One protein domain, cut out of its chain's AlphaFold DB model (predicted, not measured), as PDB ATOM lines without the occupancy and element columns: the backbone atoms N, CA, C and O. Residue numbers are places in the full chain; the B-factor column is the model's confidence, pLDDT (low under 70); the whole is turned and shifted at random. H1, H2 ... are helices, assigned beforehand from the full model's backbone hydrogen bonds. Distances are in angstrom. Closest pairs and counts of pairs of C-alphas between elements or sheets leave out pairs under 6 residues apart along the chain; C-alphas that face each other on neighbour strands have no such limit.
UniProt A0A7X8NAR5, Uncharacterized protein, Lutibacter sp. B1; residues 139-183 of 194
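AT A GLANCE: This is residues 139 to 183 of the 194 residues of an uncharacterized protein of Lutibacter sp. B1 (UniProt A0A7X8NAR5). Three helices follow one another end to end and make an open, three-sided frame: H2 is the crossbar, and H1 and H3 are arms that turn off its two ends at sharp corners. The arms point different ways and leave the space between them empty, with no core where the three helices come together. The printed part has 45 residues with three named helices, in the order H1, H2, H3, and no named strand; its class is all helix. It is loose, with a radius of gyration of the C-alphas of 12.7 A, and its C-alphas span 28 by 25 by 15 A along their three main axes.

HOW THE PARTS SIT: The longest helix by residues is H1, residues 139 to 154, of which 139 to 148 stand free. It only just touches H2, residues 156 to 168, with 3 pairs of C-alphas within 8 A, and only at the corner by their link. H1 touches H2 with residues 152 to 153 alone, and H2 touches H1 with residues 158 to 159 alone; the closest C-alphas are those of Met 152 and Met 159, 5.6 A apart. The lines of H1 and H2 are about perpendicular, at 75 degrees. H2 also only just touches H3, residues 170 to 183, again with 3 pairs of C-alphas within 8 A and only at the corner by their link. Here residues 166 to 167 of H2 and 172 to 173 of H3 alone take part, and the closest C-alphas are those of Met 167 and Lys 173, 5.0 A apart. The lines of H2 and H3 are about perpendicular, also at 75 degrees. H1 and H3 are apart, with no C-alpha of the one within 8 A of the other. In H1, H2 and H3 every O i to N i+4 pair is within hydrogen-bond range.

IN THESE COORDINATES: H1 has 16 residues and measures 22.5 A from first to last C-alpha, beginning at C-alpha 139 at (33.318, -59.683, 8.429). H2 has 13 residues and measures 18.3 A, from C-alpha 156 at (55.281, -51.273, -2.281) to C-alpha 168. H3 has 14 residues and measures 19.9 A, ending at C-alpha 183 at (45.359, -38.572, 15.801).

THE WHOLE: The two C-alphas farthest apart are those of Glu 139 and Glu 168, at 32.2 A. The printed part has no cut, and both links, H1 to H2 and H2 to H3, are tight, with 1 residue each. The mean pLDDT of the printed part is 80.4, and residues 181 to 183, which belong to H3, are under 70.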
ATOM      1  N   GLU A 139      32.313 -58.626   8.597       81.75
ATOM      2  CA  GLU A 139      33.318 -59.683   8.429       81.75
ATOM      3  C   GLU A 139      33.965 -59.577   7.047       81.75
ATOM      4  O   GLU A 139      35.181 -59.426   6.937       81.75
ATOM      5  N   MET A 140      33.138 -59.482   6.004       78.44
ATOM      6  CA  MET A 140      33.595 -59.286   4.629       78.44
ATOM      7  C   MET A 140      34.376 -57.974   4.457       78.44
ATOM      8  O   MET A 140      35.396 -57.949   3.766       78.44
ATOM      9  N   GLN A 141      33.961 -56.885   5.119       77.44
ATOM     10  CA  GLN A 141      34.762 -55.654   5.154       77.44
ATOM     11  C   GLN A 141      36.152 -55.890   5.762       77.44
ATOM     12  O   GLN A 141      37.148 -55.367   5.254       77.44
ATOM     13  N   GLY A 142      36.215 -56.638   6.867       80.94
ATOM     14  CA  GLY A 142      37.456 -56.975   7.558       80.94
ATOM     15  C   GLY A 142      38.404 -57.770   6.668       80.94
ATOM     16  O   GLY A 142      39.557 -57.371   6.493       80.94
ATOM     17  N   GLU A 143      37.904 -58.833   6.040       82.75
ATOM     18  CA  GLU A 143      38.667 -59.670   5.112       82.75
ATOM     19  C   GLU A 143      39.163 -58.887   3.896       82.75
ATOM     20  O   GLU A 143      40.338 -58.965   3.532       82.75
ATOM     21  N   MET A 144      38.298 -58.070   3.289       80.50
ATOM     22  CA  MET A 144      38.665 -57.259   2.131       80.50
ATOM     23  C   MET A 144      39.765 -56.257   2.485       80.50
ATOM     24  O   MET A 144      40.744 -56.114   1.748       80.50
ATOM     25  N   LYS A 145      39.646 -55.598   3.644       79.50
ATOM     26  CA  LYS A 145      40.662 -54.674   4.151       79.50
ATOM     27  C   LYS A 145      41.979 -55.389   4.447       79.50
ATOM     28  O   LYS A 145      43.033 -54.865   4.092       79.50
ATOM     29  N   ALA A 146      41.936 -56.572   5.058       83.75
ATOM     30  CA  ALA A 146      43.124 -57.372   5.342       83.75
ATOM     31  C   ALA A 146      43.835 -57.799   4.050       83.75
ATOM     32  O   ALA A 146      45.038 -57.580   3.907       83.75
ATOM     33  N   LYS A 147      43.084 -58.307   3.068       83.81
ATOM     34  CA  LYS A 147      43.607 -58.715   1.757       83.81
ATOM     35  C   LYS A 147      44.185 -57.535   0.974       83.81
ATOM     36  O   LYS A 147      45.223 -57.667   0.331       83.81
ATOM     37  N   MET A 148      43.549 -56.367   1.054       78.75
ATOM     38  CA  MET A 148      44.065 -55.133   0.458       78.75
ATOM     39  C   MET A 148      45.373 -54.690   1.127       78.75
ATOM     40  O   MET A 148      46.332 -54.378   0.429       78.75
ATOM     41  N   MET A 149      45.446 -54.721   2.463       79.44
ATOM     42  CA  MET A 149      46.685 -54.431   3.196       79.44
ATOM     43  C   MET A 149      47.801 -55.416   2.852       79.44
ATOM     44  O   MET A 149      48.948 -55.004   2.718       79.44
ATOM     45  N   GLN A 150      47.481 -56.701   2.700       86.38
ATOM     46  CA  GLN A 150      48.449 -57.711   2.291       86.38
ATOM     47  C   GLN A 150      48.999 -57.414   0.892       86.38
ATOM     48  O   GLN A 150      50.210 -57.299   0.739       86.38
ATOM     49  N   LYS A 151      48.131 -57.175  -0.099       80.94
ATOM     50  CA  LYS A 151      48.567 -56.816  -1.459       80.94
ATOM     51  C   LYS A 151      49.410 -55.540  -1.502       80.94
ATOM     52  O   LYS A 151      50.349 -55.466  -2.282       80.94
ATOM     53  N   MET A 152      49.105 -54.549  -0.661       80.62
ATOM     54  CA  MET A 152      49.926 -53.334  -0.542       80.62
ATOM     55  C   MET A 152      51.299 -53.601   0.078       80.62
ATOM     56  O   MET A 152      52.267 -52.961  -0.305       80.62
ATOM     57  N   LYS A 153      51.394 -54.530   1.036       78.12
ATOM     58  CA  LYS A 153      52.689 -54.944   1.600       78.12
ATOM     59  C   LYS A 153      53.525 -55.712   0.581       78.12
ATOM     60  O   LYS A 153      54.738 -55.557   0.560       78.12
ATOM     61  N   GLU A 154      52.874 -56.535  -0.233       88.06
ATOM     62  CA  GLU A 154      53.516 -57.320  -1.290       88.06
ATOM     63  C   GLU A 154      53.926 -56.453  -2.491       88.06
ATOM     64  O   GLU A 154      54.874 -56.797  -3.191       88.06
ATOM     65  N   ASN A 155      53.250 -55.322  -2.717       87.00
ATOM     66  CA  ASN A 155      53.559 -54.383  -3.791       87.00
ATOM     67  C   ASN A 155      53.753 -52.948  -3.250       87.00
ATOM     68  O   ASN A 155      52.805 -52.151  -3.248       87.00
ATOM     69  N   PRO A 156      54.976 -52.602  -2.805       80.38
ATOM     70  CA  PRO A 156      55.281 -51.273  -2.281       80.38
ATOM     71  C   PRO A 156      55.161 -50.166  -3.343       80.38
ATOM     72  O   PRO A 156      54.751 -49.059  -3.003       80.38
ATOM     73  N   GLU A 157      55.408 -50.457  -4.625       86.50
ATOM     74  CA  GLU A 157      55.238 -49.481  -5.717       86.50
ATOM     75  C   GLU A 157      53.772 -49.051  -5.868       86.50
ATOM     76  O   GLU A 157      53.466 -47.866  -6.001       86.50
ATOM     77  N   MET A 158      52.837 -50.001  -5.758       79.88
ATOM     78  CA  MET A 158      51.401 -49.708  -5.746       79.88
ATOM     79  C   MET A 158      51.014 -48.830  -4.548       79.88
ATOM     80  O   MET A 158      50.149 -47.958  -4.666       79.88
ATOM     81  N   MET A 159      51.644 -49.047  -3.389       80.19
ATOM     82  CA  MET A 159      51.415 -48.229  -2.197       80.19
ATOM     83  C   MET A 159      51.902 -46.791  -2.407       80.19
ATOM     84  O   MET A 159      51.172 -45.846  -2.092       80.19
ATOM     85  N   GLU A 160      53.100 -46.619  -2.967       83.12
ATOM     86  CA  GLU A 160      53.665 -45.309  -3.290       83.12
ATOM     87  C   GLU A 160      52.822 -44.563  -4.323       83.12
ATOM     88  O   GLU A 160      52.482 -43.396  -4.113       83.12
ATOM     89  N   GLU A 161      52.401 -45.231  -5.399       85.56
ATOM     90  CA  GLU A 161      51.558 -44.620  -6.427       85.56
ATOM     91  C   GLU A 161      50.209 -44.161  -5.851       85.56
ATOM     92  O   GLU A 161      49.735 -43.057  -6.141       85.56
ATOM     93  N   MET A 162      49.596 -44.981  -4.991       82.31
ATOM     94  CA  MET A 162      48.344 -44.631  -4.326       82.31
ATOM     95  C   MET A 162      48.518 -43.433  -3.384       82.31
ATOM     96  O   MET A 162      47.690 -42.516  -3.405       82.31
ATOM     97  N   MET A 163      49.587 -43.407  -2.578       80.06
ATOM     98  CA  MET A 163      49.886 -42.263  -1.710       80.06
ATOM     99  C   MET A 163      50.145 -40.996  -2.525       80.06
ATOM    100  O   MET A 163      49.630 -39.934  -2.169       80.06
ATOM    101  N   ARG A 164      50.873 -41.103  -3.641       85.31
ATOM    102  CA  ARG A 164      51.138 -39.978  -4.540       85.31
ATOM    103  C   ARG A 164      49.837 -39.398  -5.092       85.31
ATOM    104  O   ARG A 164      49.586 -38.210  -4.912       85.31
ATOM    105  N   LYS A 165      48.951 -40.242  -5.635       82.06
ATOM    106  CA  LYS A 165      47.627 -39.823  -6.135       82.06
ATOM    107  C   LYS A 165      46.760 -39.170  -5.051       82.06
ATOM    108  O   LYS A 165      46.038 -38.215  -5.335       82.06
ATOM    109  N   MET A 166      46.836 -39.641  -3.803       81.31
ATOM    110  CA  MET A 166      46.140 -38.989  -2.684       81.31
ATOM    111  C   MET A 166      46.720 -37.614  -2.340       81.31
ATOM    112  O   MET A 166      45.955 -36.715  -2.002       81.31
ATOM    113  N   MET A 167      48.045 -37.439  -2.401       79.12
ATOM    114  CA  MET A 167      48.690 -36.149  -2.126       79.12
ATOM    115  C   MET A 167      48.523 -35.140  -3.265       79.12
ATOM    116  O   MET A 167      48.490 -33.938  -3.006       79.12
ATOM    117  N   GLU A 168      48.416 -35.613  -4.505       86.25
ATOM    118  CA  GLU A 168      48.144 -34.785  -5.684       86.25
ATOM    119  C   GLU A 168      46.703 -34.261  -5.694       86.25
ATOM    120  O   GLU A 168      46.450 -33.174  -6.208       86.25
ATOM    121  N   ASN A 169      45.758 -34.981  -5.076       86.12
ATOM    122  CA  ASN A 169      44.389 -34.505  -4.919       86.12
ATOM    123  C   ASN A 169      44.256 -33.620  -3.656       86.12
ATOM    124  O   ASN A 169      44.320 -34.136  -2.535       86.12
ATOM    125  N   PRO A 170      44.013 -32.301  -3.792       80.81
ATOM    126  CA  PRO A 170      43.982 -31.375  -2.659       80.81
ATOM    127  C   PRO A 170      42.867 -31.677  -1.647       80.81
ATOM    128  O   PRO A 170      43.069 -31.476  -0.449       80.81
ATOM    129  N   GLU A 171      41.725 -32.216  -2.085       86.19
ATOM    130  CA  GLU A 171      40.617 -32.587  -1.197       86.19
ATOM    131  C   GLU A 171      40.970 -33.824  -0.356       86.19
ATOM    132  O   GLU A 171      40.761 -33.852   0.861       86.19
ATOM    133  N   MET A 172      41.560 -34.846  -0.987       82.88
ATOM    134  CA  MET A 172      42.011 -36.044  -0.273       82.88
ATOM    135  C   MET A 172      43.180 -35.737   0.663       82.88
ATOM    136  O   MET A 172      43.175 -36.189   1.811       82.88
ATOM    137  N   LYS A 173      44.135 -34.913   0.219       83.88
ATOM    138  CA  LYS A 173      45.248 -34.425   1.038       83.88
ATOM    139  C   LYS A 173      44.750 -33.688   2.280       83.88
ATOM    140  O   LYS A 173      45.227 -33.971   3.379       83.88
ATOM    141  N   ALA A 174      43.774 -32.790   2.132       83.50
ATOM    142  CA  ALA A 174      43.184 -32.062   3.252       83.50
ATOM    143  C   ALA A 174      42.537 -33.018   4.271       83.50
ATOM    144  O   ALA A 174      42.896 -32.984   5.449       83.50
ATOM    145  N   LYS A 175      41.681 -33.943   3.812       82.50
ATOM    146  CA  LYS A 175      41.035 -34.960   4.669       82.50
ATOM    147  C   LYS A 175      42.046 -35.867   5.380       82.50
ATOM    148  O   LYS A 175      41.841 -36.262   6.529       82.50
ATOM    149  N   MET A 176      43.143 -36.220   4.711       80.31
ATOM    150  CA  MET A 176      44.214 -37.026   5.299       80.31
ATOM    151  C   MET A 176      44.963 -36.255   6.391       80.31
ATOM    152  O   MET A 176      45.164 -36.790   7.484       80.31
ATOM    153  N   MET A 177      45.334 -34.998   6.128       78.62
ATOM    154  CA  MET A 177      45.991 -34.145   7.121       78.62
ATOM    155  C   MET A 177      45.096 -33.877   8.332       78.62
ATOM    156  O   MET A 177      45.583 -33.902   9.459       78.62
ATOM    157  N   GLU A 178      43.794 -33.677   8.125       81.62
ATOM    158  CA  GLU A 178      42.812 -33.513   9.200       81.62
ATOM    159  C   GLU A 178      42.760 -34.754  10.109       81.62
ATOM    160  O   GLU A 178      42.916 -34.649  11.326       81.62
ATOM    161  N   LYS A 179      42.672 -35.959   9.528       75.69
ATOM    162  CA  LYS A 179      42.707 -37.217  10.293       75.69
ATOM    163  C   LYS A 179      44.033 -37.444  11.025       75.69
ATOM    164  O   LYS A 179      44.035 -38.048  12.096       75.69
ATOM    165  N   MET A 180      45.157 -36.984  10.472       72.62
ATOM    166  CA  MET A 180      46.462 -37.054  11.139       72.62
ATOM    167  C   MET A 180      46.587 -36.053  12.291       72.62
ATOM    168  O   MET A 180      47.166 -36.400  13.319       72.62
ATOM    169  N   LYS A 181      46.025 -34.846  12.156       69.81
ATOM    170  CA  LYS A 181      45.951 -33.861  13.245       69.81
ATOM    171  C   LYS A 181      45.087 -34.384  14.396       69.81
ATOM    172  O   LYS A 181      45.567 -34.414  15.524       69.81
ATOM    173  N   ASN A 182      43.916 -34.947  14.095       58.84
ATOM    174  CA  ASN A 182      43.029 -35.544  15.102       58.84
ATOM    175  C   ASN A 182      43.620 -36.796  15.782       58.84
ATOM    176  O   ASN A 182      43.195 -37.153  16.871       58.84
ATOM    177  N   LYS A 183      44.607 -37.469  15.169       53.62
ATOM    178  CA  LYS A 183      45.359 -38.572  15.801       53.62
ATOM    179  C   LYS A 183      46.559 -38.119  16.638       53.62
ATOM    180  O   LYS A 183      47.016 -38.895  17.470       53.62
TER     181      LYS A 183